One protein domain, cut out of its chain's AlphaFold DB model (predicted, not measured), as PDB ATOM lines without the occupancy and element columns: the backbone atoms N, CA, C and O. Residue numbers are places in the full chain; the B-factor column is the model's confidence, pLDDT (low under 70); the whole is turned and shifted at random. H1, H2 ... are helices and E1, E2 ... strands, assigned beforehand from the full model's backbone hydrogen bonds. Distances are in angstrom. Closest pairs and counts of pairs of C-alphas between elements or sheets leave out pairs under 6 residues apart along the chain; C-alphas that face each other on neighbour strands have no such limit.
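AT A GLANCE: This is residues 171 to 296 of the 433 residues of an uncharacterized protein of Bacteroides stercoris (UniProt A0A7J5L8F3). Three helices, H4, H6 and H7, pack roughly side by side as a core, with H8 continuing the aligned packing on H6; a small two-stranded hairpin, E1 and E2, sticks out with its turn, residues 274 to 279. H1 crosses H4, H3 packs on H6 through its last part, and H2 and H8 lie toward opposite ends of the long axis. The printed part has 126 residues, with eight named helices and two named strands in the order H1 H2 H3 H4 H5 H6 H7 E1 E2 H8; the sheet, E1 - E2, is antiparallel and the class is mostly helix. The whole is compact, with a radius of gyration of the C-alphas of 15.4 A and spans of 52 by 35 by 24 A.

HOW THE PARTS SIT: E1, residues 270 to 273, and E2, residues 280 to 282, form an antiparallel hairpin at 157 degrees, with N 271 and O 281 within hydrogen-bond range at 2.8 A, as are N 281 and O 272 at 2.8 A. H4, residues 211 to 226, and H6, residues 240 to 253, are the hubs, each touching four helices. They touch each other, closest at the C-alphas of Ser 215 and Gln 247, 5.5 A, at a shallow tilt of 21 degrees, opposite ways. H7, residues 260 to 268, touches H4, closest at the C-alphas of Ala 212 and Asp 261, 5.5 A, at a shallow tilt of 25 degrees, the same way. H6, with residues 247 to 251 alone, touches H7 in a helical hairpin, closest at the C-alphas of Phe 251 and Leu 265, 5.1 A. H8, residues 284 to 296, touches H6 with residues 286 to 289 alone, closest at the C-alphas of Leu 248 and Ala 286, 6.9 A, at a shallow tilt of 12 degrees, the same way. H3, residues 195 to 207, touches H6 with residues 205 to 206 alone, closest at the C-alphas of Ser 206 and Ile 246, 5.8 A. H1, residues 172 to 180, touches residues 214 to 221 of H4, closest at the C-alphas of Leu 173 and Ala 217, 6.1 A, only just about perpendicular at 71 degrees. H2, residues 182 to 189, touches H1 only at the corner, closest at the C-alphas of Ala 178 and Asn 184, 5.2 A. H5, residues 230 to 233, only just touches H4, only at the corner, with 3 pairs of C-alphas within 8 A, the closest those of Ile 225 and Ile 233, 6.5 A. In H1, H2, H3, H4, H6, H7 and H8 every O i to N i+4 pair is within hydrogen-bond range; H5 is too short for one.

IN THESE COORDINATES: H1 begins at C-alpha 172, (265.774, 174.241, 175.544). H4 is 21.9 A long, H6 20.2 A, H8 18.4 A and H3 18.0 A. H8 ends at C-alpha 296, (272.888, 157.256, 145.260).

THE WHOLE: The two C-alphas farthest apart, those of Arg 190 and Gln 295, are 52.1 A apart. The printed part has no cut and no long link. The mean pLDDT of the printed part is 93.7, and no printed residue is under 70.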
ATOM      1  N   ASP A 171     265.594 172.818 179.790       91.88
ATOM      2  CA  ASP A 171     264.491 173.398 179.035       91.88
ATOM      3  C   ASP A 171     265.009 174.256 177.873       91.88
ATOM      4  O   ASP A 171     265.219 175.467 177.990       91.88
ATOM      5  N   ILE A 172     265.244 173.596 176.742       93.38
ATOM      6  CA  ILE A 172     265.774 174.241 175.544       93.38
ATOM      7  C   ILE A 172     264.810 175.262 174.938       93.38
ATOM      8  O   ILE A 172     265.258 176.255 174.374       93.38
ATOM      9  N   LEU A 173     263.497 175.065 175.075       91.62
ATOM     10  CA  LEU A 173     262.514 176.010 174.552       91.62
ATOM     11  C   LEU A 173     262.561 177.321 175.325       91.62
ATOM     12  O   LEU A 173     262.626 178.386 174.714       91.62
ATOM     13  N   ASN A 174     262.602 177.251 176.656       91.75
ATOM     14  CA  ASN A 174     262.769 178.441 177.482       91.75
ATOM     15  C   ASN A 174     264.123 179.123 177.247       91.75
ATOM     16  O   ASN A 174     264.192 180.352 177.240       91.75
ATOM     17  N   PHE A 175     265.185 178.351 177.003       95.00
ATOM     18  CA  PHE A 175     266.483 178.900 176.614       95.00
ATOM     19  C   PHE A 175     266.417 179.651 175.273       95.00
ATOM     20  O   PHE A 175     266.816 180.813 175.205       95.00
ATOM     21  N   LEU A 176     265.829 179.046 174.233       95.38
ATOM     22  CA  LEU A 176     265.629 179.695 172.934       95.38
ATOM     23  C   LEU A 176     264.764 180.955 173.054       95.38
ATOM     24  O   LEU A 176     265.136 181.998 172.528       95.38
ATOM     25  N   MET A 177     263.663 180.907 173.811       92.12
ATOM     26  CA  MET A 177     262.829 182.083 174.107       92.12
ATOM     27  C   MET A 177     263.608 183.211 174.792       92.12
ATOM     28  O   MET A 177     263.281 184.385 174.606       92.12
ATOM     29  N   ALA A 178     264.614 182.879 175.599       93.12
ATOM     30  CA  ALA A 178     265.420 183.868 176.296       93.12
ATOM     31  C   ALA A 178     266.448 184.549 175.378       93.12
ATOM     32  O   ALA A 178     266.719 185.730 175.586       93.12
ATOM     33  N   ILE A 179     266.990 183.846 174.374       95.75
ATOM     34  CA  ILE A 179     267.978 184.406 173.430       95.75
ATOM     35  C   ILE A 179     267.360 184.969 172.142       95.75
ATOM     36  O   ILE A 179     267.942 185.864 171.540       95.75
ATOM     37  N   LEU A 180     266.188 184.483 171.717       95.75
ATOM     38  CA  LEU A 180     265.549 184.885 170.456       95.75
ATOM     39  C   LEU A 180     264.514 186.003 170.602       95.75
ATOM     40  O   LEU A 180     264.198 186.633 169.602       95.75
ATOM     41  N   ALA A 181     263.981 186.277 171.795       93.31
ATOM     42  CA  ALA A 181     263.086 187.419 172.006       93.31
ATOM     43  C   ALA A 181     263.879 188.624 172.528       93.31
ATOM     44  O   ALA A 181     264.493 188.547 173.598       93.31
ATOM     45  N   LYS A 182     263.849 189.754 171.807       94.75
ATOM     46  CA  LYS A 182     264.649 190.952 172.117       94.75
ATOM     47  C   LYS A 182     264.394 191.461 173.531       94.75
ATOM     48  O   LYS A 182     265.348 191.782 174.236       94.75
ATOM     49  N   LYS A 183     263.139 191.505 173.989       92.44
ATOM     50  CA  LYS A 183     262.810 191.943 175.359       92.44
ATOM     51  C   LYS A 183     263.386 191.012 176.416       92.44
ATOM     52  O   LYS A 183     263.926 191.490 177.412       92.44
ATOM     53  N   ASN A 184     263.290 189.700 176.207       92.12
ATOM     54  CA  ASN A 184     263.827 188.724 177.153       92.12
ATOM     55  C   ASN A 184     265.350 188.835 177.224       92.12
ATOM     56  O   ASN A 184     265.907 188.911 178.321       92.12
ATOM     57  N   LEU A 185     266.007 188.922 176.067       93.88
ATOM     58  CA  LEU A 185     267.453 189.062 175.998       93.88
ATOM     59  C   LEU A 185     267.915 190.376 176.644       93.88
ATOM     60  O   LEU A 185     268.835 190.358 177.457       93.88
ATOM     61  N   ALA A 186     267.218 191.494 176.403       93.31
ATOM     62  CA  ALA A 186     267.518 192.784 177.032       93.31
ATOM     63  C   ALA A 186     267.482 192.710 178.567       93.31
ATOM     64  O   ALA A 186     268.335 193.283 179.244       93.31
ATOM     65  N   VAL A 187     266.520 191.975 179.138       91.69
ATOM     66  CA  VAL A 187     266.427 191.759 180.592       91.69
ATOM     67  C   VAL A 187     267.618 190.948 181.112       91.69
ATOM     68  O   VAL A 187     268.125 191.224 182.203       91.69
ATOM     69  N   LYS A 188     268.075 189.954 180.345       89.81
ATOM     70  CA  LYS A 188     269.195 189.076 180.715       89.81
ATOM     71  C   LYS A 188     270.547 189.779 180.620       89.81
ATOM     72  O   LYS A 188     271.356 189.636 181.537       89.81
ATOM     73  N   LEU A 189     270.756 190.564 179.564       90.00
ATOM     74  CA  LEU A 189     272.000 191.295 179.314       90.00
ATOM     75  C   LEU A 189     272.060 192.663 180.013       90.00
ATOM     76  O   LEU A 189     273.138 193.205 180.228       90.00
ATOM     77  N   ARG A 190     270.908 193.213 180.425       89.31
ATOM     78  CA  ARG A 190     270.769 194.526 181.088       89.31
ATOM     79  C   ARG A 190     271.223 195.716 180.234       89.31
ATOM     80  O   ARG A 190     271.575 196.764 180.775       89.31
ATOM     81  N   HIS A 191     271.158 195.584 178.914       88.12
ATOM     82  CA  HIS A 191     271.361 196.673 177.962       88.12
ATOM     83  C   HIS A 191     270.444 196.511 176.738       88.12
ATOM     84  O   HIS A 191     269.854 195.445 176.545       88.12
ATOM     85  N   PRO A 192     270.272 197.572 175.925       88.69
ATOM     86  CA  PRO A 192     269.543 197.478 174.665       88.69
ATOM     87  C   PRO A 192     270.166 196.447 173.718       88.69
ATOM     88  O   PRO A 192     271.381 196.262 173.722       88.69
ATOM     89  N   ILE A 193     269.323 195.815 172.903       95.12
ATOM     90  CA  ILE A 193     269.713 194.793 171.926       95.12
ATOM     91  C   ILE A 193     269.894 195.438 170.554       95.12
ATOM     92  O   ILE A 193     269.020 196.179 170.097       95.12
ATOM     93  N   GLY A 194     271.020 195.154 169.910       92.19
ATOM     94  CA  GLY A 194     271.402 195.643 168.595       92.19
ATOM     95  C   GLY A 194     271.988 194.538 167.712       92.19
ATOM     96  O   GLY A 194     271.610 193.370 167.802       92.19
ATOM     97  N   GLN A 195     272.881 194.938 166.803       96.00
ATOM     98  CA  GLN A 195     273.460 194.040 165.799       96.00
ATOM     99  C   GLN A 195     274.463 193.044 166.399       96.00
ATOM    100  O   GLN A 195     274.534 191.913 165.939       96.00
ATOM    101  N   GLU A 196     275.216 193.432 167.432       96.44
ATOM    102  CA  GLU A 196     276.221 192.547 168.037       96.44
ATOM    103  C   GLU A 196     275.571 191.304 168.660       96.44
ATOM    104  O   GLU A 196     276.043 190.187 168.463       96.44
ATOM    105  N   GLU A 197     274.446 191.468 169.358       97.06
ATOM    106  CA  GLU A 197     273.717 190.351 169.960       97.06
ATOM    107  C   GLU A 197     273.067 189.464 168.896       97.06
ATOM    108  O   GLU A 197     273.046 188.243 169.053       97.06
ATOM    109  N   TYR A 198     272.579 190.064 167.803       97.69
ATOM    110  CA  TYR A 198     272.123 189.316 166.633       97.69
ATOM    111  C   TYR A 198     273.248 188.427 166.095       97.69
ATOM    112  O   TYR A 198     273.045 187.225 165.939       97.69
ATOM    113  N   ASP A 199     274.435 188.994 165.862       98.31
ATOM    114  CA  ASP A 199     275.571 188.273 165.284       98.31
ATOM    115  C   ASP A 199     276.029 187.130 166.206       98.31
ATOM    116  O   ASP A 199     276.295 186.027 165.730       98.31
ATOM    117  N   ILE A 200     276.060 187.356 167.526       98.25
ATOM    118  CA  ILE A 200     276.413 186.333 168.525       98.25
ATOM    119  C   ILE A 200     275.413 185.170 168.515       98.25
ATOM    120  O   ILE A 200     275.825 184.009 168.478       98.25
ATOM    121  N   VAL A 201     274.106 185.458 168.551       98.25
ATOM    122  CA  VAL A 201     273.072 184.408 168.576       98.25
ATOM    123  C   VAL A 201     273.014 183.671 167.240       98.25
ATOM    124  O   VAL A 201     272.872 182.449 167.224       98.25
ATOM    125  N   TYR A 202     273.164 184.383 166.123       98.56
ATOM    126  CA  TYR A 202     273.209 183.779 164.796       98.56
ATOM    127  C   TYR A 202     274.410 182.834 164.645       98.56
ATOM    128  O   TYR A 202     274.235 181.709 164.175       98.56
ATOM    129  N   ASP A 203     275.606 183.264 165.064       98.38
ATOM    130  CA  ASP A 203     276.833 182.454 165.042       98.38
ATOM    131  C   ASP A 203     276.651 181.166 165.856       98.38
ATOM    132  O   ASP A 203     276.878 180.073 165.338       98.38
ATOM    133  N   PHE A 204     276.128 181.283 167.081       98.31
ATOM    134  CA  PHE A 204     275.806 180.137 167.933       98.31
ATOM    135  C   PHE A 204     274.834 179.159 167.257       98.31
ATOM    136  O   PHE A 204     275.135 177.976 167.115       98.31
ATOM    137  N   LEU A 205     273.678 179.637 166.787       98.31
ATOM    138  CA  LEU A 205     272.666 178.761 166.188       98.31
ATOM    139  C   LEU A 205     273.151 178.102 164.892       98.31
ATOM    140  O   LEU A 205     272.752 176.975 164.600       98.31
ATOM    141  N   SER A 206     274.002 178.785 164.127       97.44
ATOM    142  CA  SER A 206     274.534 178.297 162.850       97.44
ATOM    143  C   SER A 206     275.678 177.296 163.008       97.44
ATOM    144  O   SER A 206     275.876 176.464 162.118       97.44
ATOM    145  N   ASN A 207     276.435 177.386 164.106       96.56
ATOM    146  CA  ASN A 207     277.685 176.645 164.304       96.56
ATOM    147  C   ASN A 207     277.696 175.744 165.554       96.56
ATOM    148  O   ASN A 207     278.735 175.162 165.858       96.56
ATOM    149  N   THR A 208     276.561 175.603 166.245       96.19
ATOM    150  CA  THR A 208     276.396 174.704 167.399       96.19
ATOM    151  C   THR A 208     276.869 173.274 167.120       96.19
ATOM    152  O   THR A 208     276.703 172.735 166.021       96.19
ATOM    153  N   THR A 209     277.395 172.617 168.154       94.69
ATOM    154  CA  THR A 209     277.767 171.192 168.131       94.69
ATOM    155  C   THR A 209     276.553 170.266 168.273       94.69
ATOM    156  O   THR A 209     276.684 169.052 168.111       94.69
ATOM    157  N   HIS A 210     275.361 170.823 168.519       95.56
ATOM    158  CA  HIS A 210     274.113 170.083 168.719       95.56
ATOM    159  C   HIS A 210     273.031 170.418 167.674       95.56
ATOM    160  O   HIS A 210     271.896 170.758 168.040       95.56
ATOM    161  N   PRO A 211     273.319 170.294 166.364       96.88
ATOM    162  CA  PRO A 211     272.428 170.772 165.309       96.88
ATOM    163  C   PRO A 211     271.055 170.091 165.330       96.88
ATOM    164  O   PRO A 211     270.041 170.764 165.165       96.88
ATOM    165  N   ALA A 212     270.975 168.779 165.588       96.56
ATOM    166  CA  ALA A 212     269.699 168.056 165.639       96.56
ATOM    167  C   ALA A 212     268.805 168.508 166.811       96.56
ATOM    168  O   ALA A 212     267.587 168.657 166.650       96.56
ATOM    169  N   ILE A 213     269.411 168.785 167.971       95.62
ATOM    170  CA  ILE A 213     268.716 169.249 169.179       95.62
ATOM    171  C   ILE A 213     268.205 170.679 168.968       95.62
ATOM    172  O   ILE A 213     267.013 170.936 169.147       95.62
ATOM    173  N   ILE A 214     269.078 171.590 168.522       96.81
ATOM    174  CA  ILE A 214     268.718 172.985 168.242       96.81
ATOM    175  C   ILE A 214     267.683 173.064 167.120       96.81
ATOM    176  O   ILE A 214     266.680 173.751 167.274       96.81
ATOM    177  N   SER A 215     267.852 172.313 166.032       97.19
ATOM    178  CA  SER A 215     266.900 172.298 164.916       97.19
ATOM    179  C   SER A 215     265.509 171.820 165.350       97.19
ATOM    180  O   SER A 215     264.509 172.433 164.980       97.19
ATOM    181  N   SER A 216     265.423 170.796 166.204       96.00
ATOM    182  CA  SER A 216     264.134 170.308 166.727       96.00
ATOM    183  C   SER A 216     263.474 171.315 167.669       96.00
ATOM    184  O   SER A 216     262.260 171.542 167.608       96.00
ATOM    185  N   ALA A 217     264.276 171.957 168.519       95.62
ATOM    186  CA  ALA A 217     263.804 173.007 169.407       95.62
ATOM    187  C   ALA A 217     263.344 174.249 168.628       95.62
ATOM    188  O   ALA A 217     262.316 174.823 168.973       95.62
ATOM    189  N   LEU A 218     264.027 174.611 167.537       96.56
ATOM    190  CA  LEU A 218     263.615 175.683 166.631       96.56
ATOM    191  C   LEU A 218     262.279 175.378 165.947       96.56
ATOM    192  O   LEU A 218     261.444 176.271 165.865       96.56
ATOM    193  N   SER A 219     262.025 174.138 165.511       94.00
ATOM    194  CA  SER A 219     260.714 173.753 164.957       94.00
ATOM    195  C   SER A 219     259.590 173.970 165.973       94.00
ATOM    196  O   SER A 219     258.582 174.600 165.663       94.00
ATOM    197  N   SER A 220     259.803 173.514 167.209       91.56
ATOM    198  CA  SER A 220     258.838 173.674 168.304       91.56
ATOM    199  C   SER A 220     258.657 175.147 168.707       91.56
ATOM    200  O   SER A 220     257.542 175.593 168.965       91.56
ATOM    201  N   PHE A 221     259.744 175.924 168.719       92.56
ATOM    202  CA  PHE A 221     259.716 177.368 168.949       92.56
ATOM    203  C   PHE A 221     258.896 178.081 167.869       92.56
ATOM    204  O   PHE A 221     257.982 178.830 168.199       92.56
ATOM    205  N   LYS A 222     259.166 177.816 166.585       90.69
ATOM    206  CA  LYS A 222     258.436 178.411 165.453       90.69
ATOM    207  C   LYS A 222     256.941 178.121 165.548       90.69
ATOM    208  O   LYS A 222     256.150 179.053 165.473       90.69
ATOM    209  N   GLU A 223     256.563 176.868 165.804       87.25
ATOM    210  CA  GLU A 223     255.159 176.481 165.985       87.25
ATOM    211  C   GLU A 223     254.501 177.231 167.156       87.25
ATOM    212  O   GLU A 223     253.375 177.714 167.032       87.25
ATOM    213  N   ALA A 224     255.195 177.375 168.289       86.25
ATOM    214  CA  ALA A 224     254.680 178.116 169.439       86.25
ATOM    215  C   ALA A 224     254.500 179.616 169.141       86.25
ATOM    216  O   ALA A 224     253.525 180.218 169.589       86.25
ATOM    217  N   ILE A 225     255.419 180.213 168.377       86.38
ATOM    218  CA  ILE A 225     255.378 181.628 167.997       86.38
ATOM    219  C   ILE A 225     254.296 181.907 166.946       86.38
ATOM    220  O   ILE A 225     253.538 182.862 167.098       86.38
ATOM    221  N   GLU A 226     254.178 181.074 165.912       83.69
ATOM    222  CA  GLU A 226     253.169 181.231 164.852       83.69
ATOM    223  C   GLU A 226     251.737 181.080 165.382       83.69
ATOM    224  O   GLU A 226     250.822 181.751 164.904       83.69
ATOM    225  N   ASN A 227     251.546 180.237 166.400       79.38
ATOM    226  CA  ASN A 227     250.271 180.077 167.100       79.38
ATOM    227  C   ASN A 227     250.077 181.084 168.256       79.38
ATOM    228  O   ASN A 227     249.032 181.071 168.912       79.38
ATOM    229  N   GLY A 228     251.086 181.913 168.538       75.44
ATOM    230  CA  GLY A 228     251.153 182.816 169.685       75.44
ATOM    231  C   GLY A 228     250.700 184.251 169.398       75.44
ATOM    232  O   GLY A 228     250.044 184.554 168.402       75.44
ATOM    233  N   ASP A 229     251.043 185.162 170.314       73.31
ATOM    234  CA  ASP A 229     250.756 186.592 170.170       73.31
ATOM    235  C   ASP A 229     251.671 187.220 169.107       73.31
ATOM    236  O   ASP A 229     252.897 187.099 169.165       73.31
ATOM    237  N   LYS A 230     251.076 187.961 168.167       78.56
ATOM    238  CA  LYS A 230     251.791 188.707 167.124       78.56
ATOM    239  C   LYS A 230     252.845 189.657 167.703       78.56
ATOM    240  O   LYS A 230     253.883 189.863 167.083       78.56
ATOM    241  N   ALA A 231     252.627 190.172 168.914       77.56
ATOM    242  CA  ALA A 231     253.598 191.011 169.608       77.56
ATOM    243  C   ALA A 231     254.935 190.303 169.907       77.56
ATOM    244  O   ALA A 231     255.936 190.986 170.119       77.56
ATOM    245  N   ILE A 232     254.961 188.964 169.946       77.44
ATOM    246  CA  ILE A 232     256.187 188.175 170.122       77.44
ATOM    247  C   ILE A 232     256.921 188.028 168.786       77.44
ATOM    248  O   ILE A 232     258.142 188.140 168.763       77.44
ATOM    249  N   ILE A 233     256.190 187.851 167.678       83.06
ATOM    250  CA  ILE A 233     256.765 187.804 166.321       83.06
ATOM    251  C   ILE A 233     257.512 189.107 166.022       83.06
ATOM    252  O   ILE A 233     258.663 189.077 165.593       83.06
ATOM    253  N   ASP A 234     256.889 190.249 166.317       86.75
ATOM    254  CA  ASP A 234     257.490 191.567 166.084       86.75
ATOM    255  C   ASP A 234     258.696 191.850 167.020       86.75
ATOM    256  O   ASP A 234     259.481 192.766 166.766       86.75
ATOM    257  N   ASP A 235     258.864 191.070 168.098       91.25
ATOM    258  CA  ASP A 235     259.960 191.183 169.074       91.25
ATOM    259  C   ASP A 235     261.134 190.227 168.796       91.25
ATOM    260  O   ASP A 235     262.107 190.212 169.554       91.25
ATOM    261  N   LEU A 236     261.080 189.423 167.731       95.00
ATOM    262  CA  LEU A 236     262.135 188.454 167.440       95.00
ATOM    263  C   LEU A 236     263.473 189.138 167.127       95.00
ATOM    264  O   LEU A 236     263.549 190.159 166.435       95.00
ATOM    265  N   LEU A 237     264.544 188.548 167.661       96.62
ATOM    266  CA  LEU A 237     265.931 188.874 167.351       96.62
ATOM    267  C   LEU A 237     266.272 188.440 165.930       96.62
ATOM    268  O   LEU A 237     266.807 189.238 165.170       96.62
ATOM    269  N   ILE A 238     265.924 187.198 165.589       96.88
ATOM    270  CA  ILE A 238     266.168 186.578 164.289       96.88
ATOM    271  C   ILE A 238     264.823 186.168 163.696       96.88
ATOM    272  O   ILE A 238     264.037 185.479 164.349       96.88
ATOM    273  N   ASP A 239     264.573 186.580 162.456       94.12
ATOM    274  CA  ASP A 239     263.330 186.275 161.754       94.12
ATOM    275  C   ASP A 239     263.139 184.764 161.559       94.12
ATOM    276  O   ASP A 239     264.088 184.015 161.308       94.12
ATOM    277  N   LEU A 240     261.883 184.310 161.589       93.25
ATOM    278  CA  LEU A 240     261.538 182.890 161.429       93.25
ATOM    279  C   LEU A 240     262.037 182.296 160.098       93.25
ATOM    280  O   LEU A 240     262.363 181.106 160.036       93.25
ATOM    281  N   SER A 241     262.126 183.102 159.034       93.75
ATOM    282  CA  SER A 241     262.701 182.677 157.752       93.75
ATOM    283  C   SER A 241     264.194 182.379 157.874       93.75
ATOM    284  O   SER A 241     264.632 181.325 157.427       93.75
ATOM    285  N   VAL A 242     264.949 183.235 158.565       97.12
ATOM    286  CA  VAL A 242     266.389 183.044 158.795       97.12
ATOM    287  C   VAL A 242     266.633 181.820 159.681       97.12
ATOM    288  O   VAL A 242     267.510 181.012 159.388       97.12
ATOM    289  N   LEU A 243     265.806 181.603 160.711       97.00
ATOM    290  CA  LEU A 243     265.858 180.367 161.505       97.00
ATOM    291  C   LEU A 243     265.598 179.120 160.642       97.00
ATOM    292  O   LEU A 243     266.234 178.087 160.837       97.00
ATOM    293  N   SER A 244     264.695 179.219 159.662       96.12
ATOM    294  CA  SER A 244     264.420 178.133 158.709       96.12
ATOM    295  C   SER A 244     265.589 177.868 157.757       96.12
ATOM    296  O   SER A 244     265.773 176.728 157.324       96.12
ATOM    297  N   ASP A 245     266.370 178.893 157.419       98.00
ATOM    298  CA  ASP A 245     267.594 178.751 156.627       98.00
ATOM    299  C   ASP A 245     268.705 178.077 157.441       98.00
ATOM    300  O   ASP A 245     269.342 177.154 156.939       98.00
ATOM    301  N   ILE A 246     268.855 178.418 158.725       98.31
ATOM    302  CA  ILE A 246     269.782 177.723 159.638       98.31
ATOM    303  C   ILE A 246     269.448 176.222 159.731       98.31
ATOM    304  O   ILE A 246     270.340 175.380 159.637       98.31
ATOM    305  N   GLN A 247     268.165 175.863 159.878       98.31
ATOM    306  CA  GLN A 247     267.738 174.455 159.918       98.31
ATOM    307  C   GLN A 247     268.090 173.699 158.623       98.31
ATOM    308  O   GLN A 247     268.511 172.542 158.690       98.31
ATOM    309  N   LEU A 248     267.950 174.351 157.461       98.50
ATOM    310  CA  LEU A 248     268.331 173.776 156.169       98.50
ATOM    311  C   LEU A 248     269.850 173.585 156.064       98.50
ATOM    312  O   LEU A 248     270.298 172.513 155.661       98.50
ATOM    313  N   GLU A 249     270.638 174.580 156.466       98.38
ATOM    314  CA  GLU A 249     272.104 174.498 156.472       98.38
ATOM    315  C   GLU A 249     272.618 173.357 157.357       98.38
ATOM    316  O   GLU A 249     273.528 172.626 156.959       98.38
ATOM    317  N   HIS A 250     271.996 173.130 158.518       98.50
ATOM    318  CA  HIS A 250     272.311 171.976 159.364       98.50
ATOM    319  C   HIS A 250     272.085 170.650 158.632       98.50
ATOM    320  O   HIS A 250     272.960 169.785 158.637       98.50
ATOM    321  N   PHE A 251     270.953 170.495 157.939       98.56
ATOM    322  CA  PHE A 251     270.686 169.296 157.139       98.56
ATOM    323  C   PHE A 251     271.664 169.135 155.962       98.56
ATOM    324  O   PHE A 251     272.107 168.018 155.666       98.56
ATOM    325  N   ILE A 252     272.039 170.233 155.299       98.19
ATOM    326  CA  ILE A 252     273.026 170.224 154.211       98.19
ATOM    327  C   ILE A 252     274.371 169.697 154.721       98.19
ATOM    328  O   ILE A 252     274.926 168.777 154.112       98.19
ATOM    329  N   LYS A 253     274.860 170.231 155.848       97.38
ATOM    330  CA  LYS A 253     276.164 169.893 156.443       97.38
ATOM    331  C   LYS A 253     276.226 168.487 157.049       97.38
ATOM    332  O   LYS A 253     277.326 167.939 157.169       97.38
ATOM    333  N   GLU A 254     275.080 167.901 157.401       97.62
ATOM    334  CA  GLU A 254     275.008 166.558 157.974       97.62
ATOM    335  C   GLU A 254     275.611 165.510 157.029       97.62
ATOM    336  O   GLU A 254     275.159 165.329 155.893       97.62
ATOM    337  N   GLN A 255     276.636 164.807 157.512       95.12
ATOM    338  CA  GLN A 255     277.388 163.843 156.708       95.12
ATOM    339  C   GLN A 255     276.601 162.553 156.498       95.12
ATOM    340  O   GLN A 255     276.624 161.986 155.408       95.12
ATOM    341  N   ASN A 256     275.888 162.085 157.526       96.19
ATOM    342  CA  ASN A 256     275.082 160.880 157.437       96.19
ATOM    343  C   ASN A 256     273.593 161.223 157.487       96.19
ATOM    344  O   ASN A 256     272.935 161.114 158.524       96.19
ATOM    345  N   LYS A 257     273.038 161.556 156.321       97.19
ATOM    346  CA  LYS A 257     271.616 161.900 156.156       97.19
ATOM    347  C   LYS A 257     270.655 160.748 156.475       97.19
ATOM    348  O   LYS A 257     269.477 161.000 156.703       97.19
ATOM    349  N   PHE A 258     271.146 159.507 156.544       96.44
ATOM    350  CA  PHE A 258     270.355 158.330 156.925       96.44
ATOM    351  C   PHE A 258     270.516 157.919 158.397       96.44
ATOM    352  O   PHE A 258     270.006 156.873 158.796       96.44
ATOM    353  N   SER A 259     271.204 158.724 159.211       95.50
ATOM    354  CA  SER A 259     271.215 158.576 160.671       95.50
ATOM    355  C   SER A 259     269.932 159.128 161.311       95.50
ATOM    356  O   SER A 259     269.153 159.824 160.657       95.50
ATOM    357  N   GLU A 260     269.712 158.847 162.599       93.44
ATOM    358  CA  GLU A 260     268.614 159.460 163.368       93.44
ATOM    359  C   GLU A 260     268.694 160.996 163.353       93.44
ATOM    360  O   GLU A 260     267.683 161.663 163.124       93.44
ATOM    361  N   ASP A 261     269.897 161.558 163.502       95.81
ATOM    362  CA  ASP A 261     270.124 163.004 163.426       95.81
ATOM    363  C   ASP A 261     269.863 163.534 162.010       95.81
ATOM    364  O   ASP A 261     269.181 164.543 161.847       95.81
ATOM    365  N   GLY A 262     270.301 162.813 160.974       97.38
ATOM    366  CA  GLY A 262     270.039 163.167 159.575       97.38
ATOM    367  C   GLY A 262     268.554 163.234 159.232       97.38
ATOM    368  O   GLY A 262     268.102 164.218 158.643       97.38
ATOM    369  N   PHE A 263     267.770 162.244 159.664       96.81
ATOM    370  CA  PHE A 263     266.314 162.281 159.511       96.81
ATOM    371  C   PHE A 263     265.670 163.382 160.356       96.81
ATOM    372  O   PHE A 263     264.754 164.049 159.881       96.81
ATOM    373  N   THR A 264     266.155 163.609 161.577       96.69
ATOM    374  CA  THR A 264     265.667 164.690 162.445       96.69
ATOM    375  C   THR A 264     265.860 166.054 161.781       96.69
ATOM    376  O   THR A 264     264.913 166.830 161.662       96.69
ATOM    377  N   LEU A 265     267.061 166.329 161.272       98.44
ATOM    378  CA  LEU A 265     267.378 167.557 160.547       98.44
ATOM    379  C   LEU A 265     266.528 167.712 159.280       98.44
ATOM    380  O   LEU A 265     265.977 168.787 159.038       98.44
ATOM    381  N   PHE A 266     266.345 166.631 158.521       98.31
ATOM    382  CA  PHE A 266     265.474 166.617 157.346       98.31
ATOM    383  C   PHE A 266     264.017 166.971 157.689       98.31
ATOM    384  O   PHE A 266     263.429 167.846 157.054       98.31
ATOM    385  N   TYR A 267     263.432 166.354 158.721       96.81
ATOM    386  CA  TYR A 267     262.044 166.612 159.129       96.81
ATOM    387  C   TYR A 267     261.820 168.023 159.681       96.81
ATOM    388  O   TYR A 267     260.699 168.537 159.634       96.81
ATOM    389  N   ASN A 268     262.875 168.657 160.188       97.06
ATOM    390  CA  ASN A 268     262.841 170.033 160.672       97.06
ATOM    391  C   ASN A 268     262.936 171.076 159.546       97.06
ATOM    392  O   ASN A 268     262.644 172.248 159.778       97.06
ATOM    393  N   CYS A 269     263.252 170.674 158.309       97.69
ATOM    394  CA  CYS A 269     263.234 171.546 157.132       97.69
ATOM    395  C   CYS A 269     261.796 171.813 156.641       97.69
ATOM    396  O   CYS A 269     261.451 171.526 155.494       97.69
ATOM    397  N   GLN A 270     260.933 172.333 157.513       94.44
ATOM    398  CA  GLN A 270     259.513 172.562 157.238       94.44
ATOM    399  C   GLN A 270     259.296 173.867 156.465       94.44
ATOM    400  O   GLN A 270     259.895 174.893 156.782       94.44
ATOM    401  N   SER A 271     258.422 173.830 155.458       92.31
ATOM    402  CA  SER A 271     258.003 175.002 154.684       92.31
ATOM    403  C   SER A 271     256.658 175.556 155.149       92.31
ATOM    404  O   SER A 271     256.489 176.770 155.230       92.31
ATOM    405  N   LYS A 272     255.691 174.681 155.441       87.44
ATOM    406  CA  LYS A 272     254.382 175.050 155.993       87.44
ATOM    407  C   LYS A 272     253.681 173.852 156.617       87.44
ATOM    408  O   LYS A 272     253.890 172.714 156.197       87.44
ATOM    409  N   THR A 273     252.735 174.137 157.500       86.88
ATOM    410  CA  THR A 273     251.794 173.151 158.033       86.88
ATOM    411  C   THR A 273     250.381 173.535 157.624       86.88
ATOM    412  O   THR A 273     249.963 174.681 157.778       86.88
ATOM    413  N   ASP A 274     249.632 172.592 157.050       85.19
ATOM    414  CA  ASP A 274     248.226 172.819 156.728       85.19
ATOM    415  C   ASP A 274     247.409 172.904 158.030       85.19
ATOM    416  O   ASP A 274     247.367 171.928 158.782       85.19
ATOM    417  N   PRO A 275     246.720 174.026 158.304       81.88
ATOM    418  CA  PRO A 275     246.066 174.247 159.593       81.88
ATOM    419  C   PRO A 275     244.827 173.371 159.822       81.88
ATOM    420  O   PRO A 275     244.356 173.272 160.949       81.88
ATOM    421  N   LYS A 276     244.258 172.753 158.776       86.75
ATOM    422  CA  LYS A 276     243.056 171.907 158.887       86.75
ATOM    423  C   LYS A 276     243.402 170.436 159.035       86.75
ATOM    424  O   LYS A 276     242.716 169.702 159.736       86.75
ATOM    425  N   THR A 277     244.411 169.991 158.296       87.44
ATOM    426  CA  THR A 277     244.814 168.581 158.236       87.44
ATOM    427  C   THR A 277     246.026 168.278 159.108       87.44
ATOM    428  O   THR A 277     246.354 167.107 159.278       87.44
ATOM    429  N   HIS A 278     246.692 169.313 159.636       85.06
ATOM    430  CA  HIS A 278     247.979 169.242 160.334       85.06
ATOM    431  C   HIS A 278     249.080 168.571 159.504       85.06
ATOM    432  O   HIS A 278     250.064 168.056 160.032       85.06
ATOM    433  N   ARG A 279     248.922 168.557 158.174       88.25
ATOM    434  CA  ARG A 279     249.909 167.978 157.274       88.25
ATOM    435  C   ARG A 279     251.092 168.926 157.141       88.25
ATOM    436  O   ARG A 279     250.934 170.050 156.667       88.25
ATOM    437  N   VAL A 280     252.267 168.434 157.509       91.94
ATOM    438  CA  VAL A 280     253.541 169.142 157.365       91.94
ATOM    439  C   VAL A 280     254.057 168.990 155.936       91.94
ATOM    440  O   VAL A 280     254.075 167.886 155.381       91.94
ATOM    441  N   TYR A 281     254.489 170.098 155.350       94.56
ATOM    442  CA  TYR A 281     255.186 170.155 154.072       94.56
ATOM    443  C   TYR A 281     256.634 170.565 154.312       94.56
ATOM    444  O   TYR A 281     256.892 171.509 155.059       94.56
ATOM    445  N   LEU A 282     257.573 169.862 153.680       97.12
ATOM    446  CA  LEU A 282     258.997 170.191 153.770       97.12
ATOM    447  C   LEU A 282     259.401 171.203 152.691       97.12
ATOM    448  O   LEU A 282     258.643 171.481 151.756       97.12
ATOM    449  N   ARG A 283     260.576 171.808 152.855       97.38
ATOM    450  CA  ARG A 283     261.221 172.662 151.851       97.38
ATOM    451  C   ARG A 283     261.638 171.828 150.643       97.38
ATOM    452  O   ARG A 283     262.124 170.709 150.807       97.38
ATOM    453  N   GLN A 284     261.481 172.384 149.444       97.38
ATOM    454  CA  GLN A 284     261.795 171.668 148.205       97.38
ATOM    455  C   GLN A 284     263.286 171.324 148.128       97.38
ATOM    456  O   GLN A 284     263.641 170.213 147.764       97.38
ATOM    457  N   GLU A 285     264.147 172.234 148.577       98.25
ATOM    458  CA  GLU A 285     265.598 172.060 148.597       98.25
ATOM    459  C   GLU A 285     266.009 170.840 149.438       98.25
ATOM    460  O   GLU A 285     266.842 170.038 149.019       98.25
ATOM    461  N   ALA A 286     265.377 170.647 150.603       98.44
ATOM    462  CA  ALA A 286     265.630 169.489 151.458       98.44
ATOM    463  C   ALA A 286     265.118 168.183 150.827       98.44
ATOM    464  O   ALA A 286     265.788 167.152 150.913       98.44
ATOM    465  N   LEU A 287     263.947 168.224 150.174       98.50
ATOM    466  CA  LEU A 287     263.389 167.081 149.444       98.50
ATOM    467  C   LEU A 287     264.305 166.654 148.292       98.50
ATOM    468  O   LEU A 287     264.572 165.464 148.150       98.50
ATOM    469  N   ASP A 288     264.822 167.610 147.518       98.31
ATOM    470  CA  ASP A 288     265.708 167.354 146.380       98.31
ATOM    471  C   ASP A 288     267.040 166.742 146.832       98.31
ATOM    472  O   ASP A 288     267.501 165.755 146.254       98.31
ATOM    473  N   ILE A 289     267.630 167.272 147.910       98.44
ATOM    474  CA  ILE A 289     268.840 166.706 148.524       98.44
ATOM    475  C   ILE A 289     268.580 165.267 148.971       98.44
ATOM    476  O   ILE A 289     269.314 164.363 148.580       98.44
ATOM    477  N   MET A 290     267.519 165.032 149.750       98.31
ATOM    478  CA  MET A 290     267.198 163.695 150.245       98.31
ATOM    479  C   MET A 290     266.928 162.717 149.090       98.31
ATOM    480  O   MET A 290     267.435 161.599 149.101       98.31
ATOM    481  N   LYS A 291     266.196 163.137 148.051       98.38
ATOM    482  CA  LYS A 291     265.939 162.326 146.849       98.38
ATOM    483  C   LYS A 291     267.242 161.921 146.155       98.38
ATOM    484  O   LYS A 291     267.404 160.744 145.835       98.38
ATOM    485  N   ASN A 292     268.174 162.855 145.969       98.00
ATOM    486  CA  ASN A 292     269.479 162.578 145.359       98.00
ATOM    487  C   ASN A 292     270.306 161.585 146.195       98.00
ATOM    488  O   ASN A 292     270.885 160.646 145.653       98.00
ATOM    489  N   GLU A 293     270.320 161.742 147.517       97.81
ATOM    490  CA  GLU A 293     271.006 160.818 148.432       97.81
ATOM    491  C   GLU A 293     270.410 159.410 148.375       97.81
ATOM    492  O   GLU A 293     271.139 158.419 148.312       97.81
ATOM    493  N   ILE A 294     269.077 159.306 148.327       97.62
ATOM    494  CA  ILE A 294     268.370 158.025 148.196       97.62
ATOM    495  C   ILE A 294     268.697 157.354 146.864       97.62
ATOM    496  O   ILE A 294     268.895 156.144 146.825       97.62
ATOM    497  N   GLN A 295     268.768 158.115 145.772       95.75
ATOM    498  CA  GLN A 295     269.136 157.575 144.463       95.75
ATOM    499  C   GLN A 295     270.569 157.027 144.449       95.75
ATOM    500  O   GLN A 295     270.815 155.989 143.836       95.75
ATOM    501  N   ASN A 296     271.492 157.683 145.158       95.19
ATOM    502  CA  ASN A 296     272.888 157.256 145.260       95.19
ATOM    503  C   ASN A 296     273.086 156.066 146.212       95.19
ATOM    504  O   ASN A 296     273.934 155.210 145.962       95.19
TER     505      ASN A 296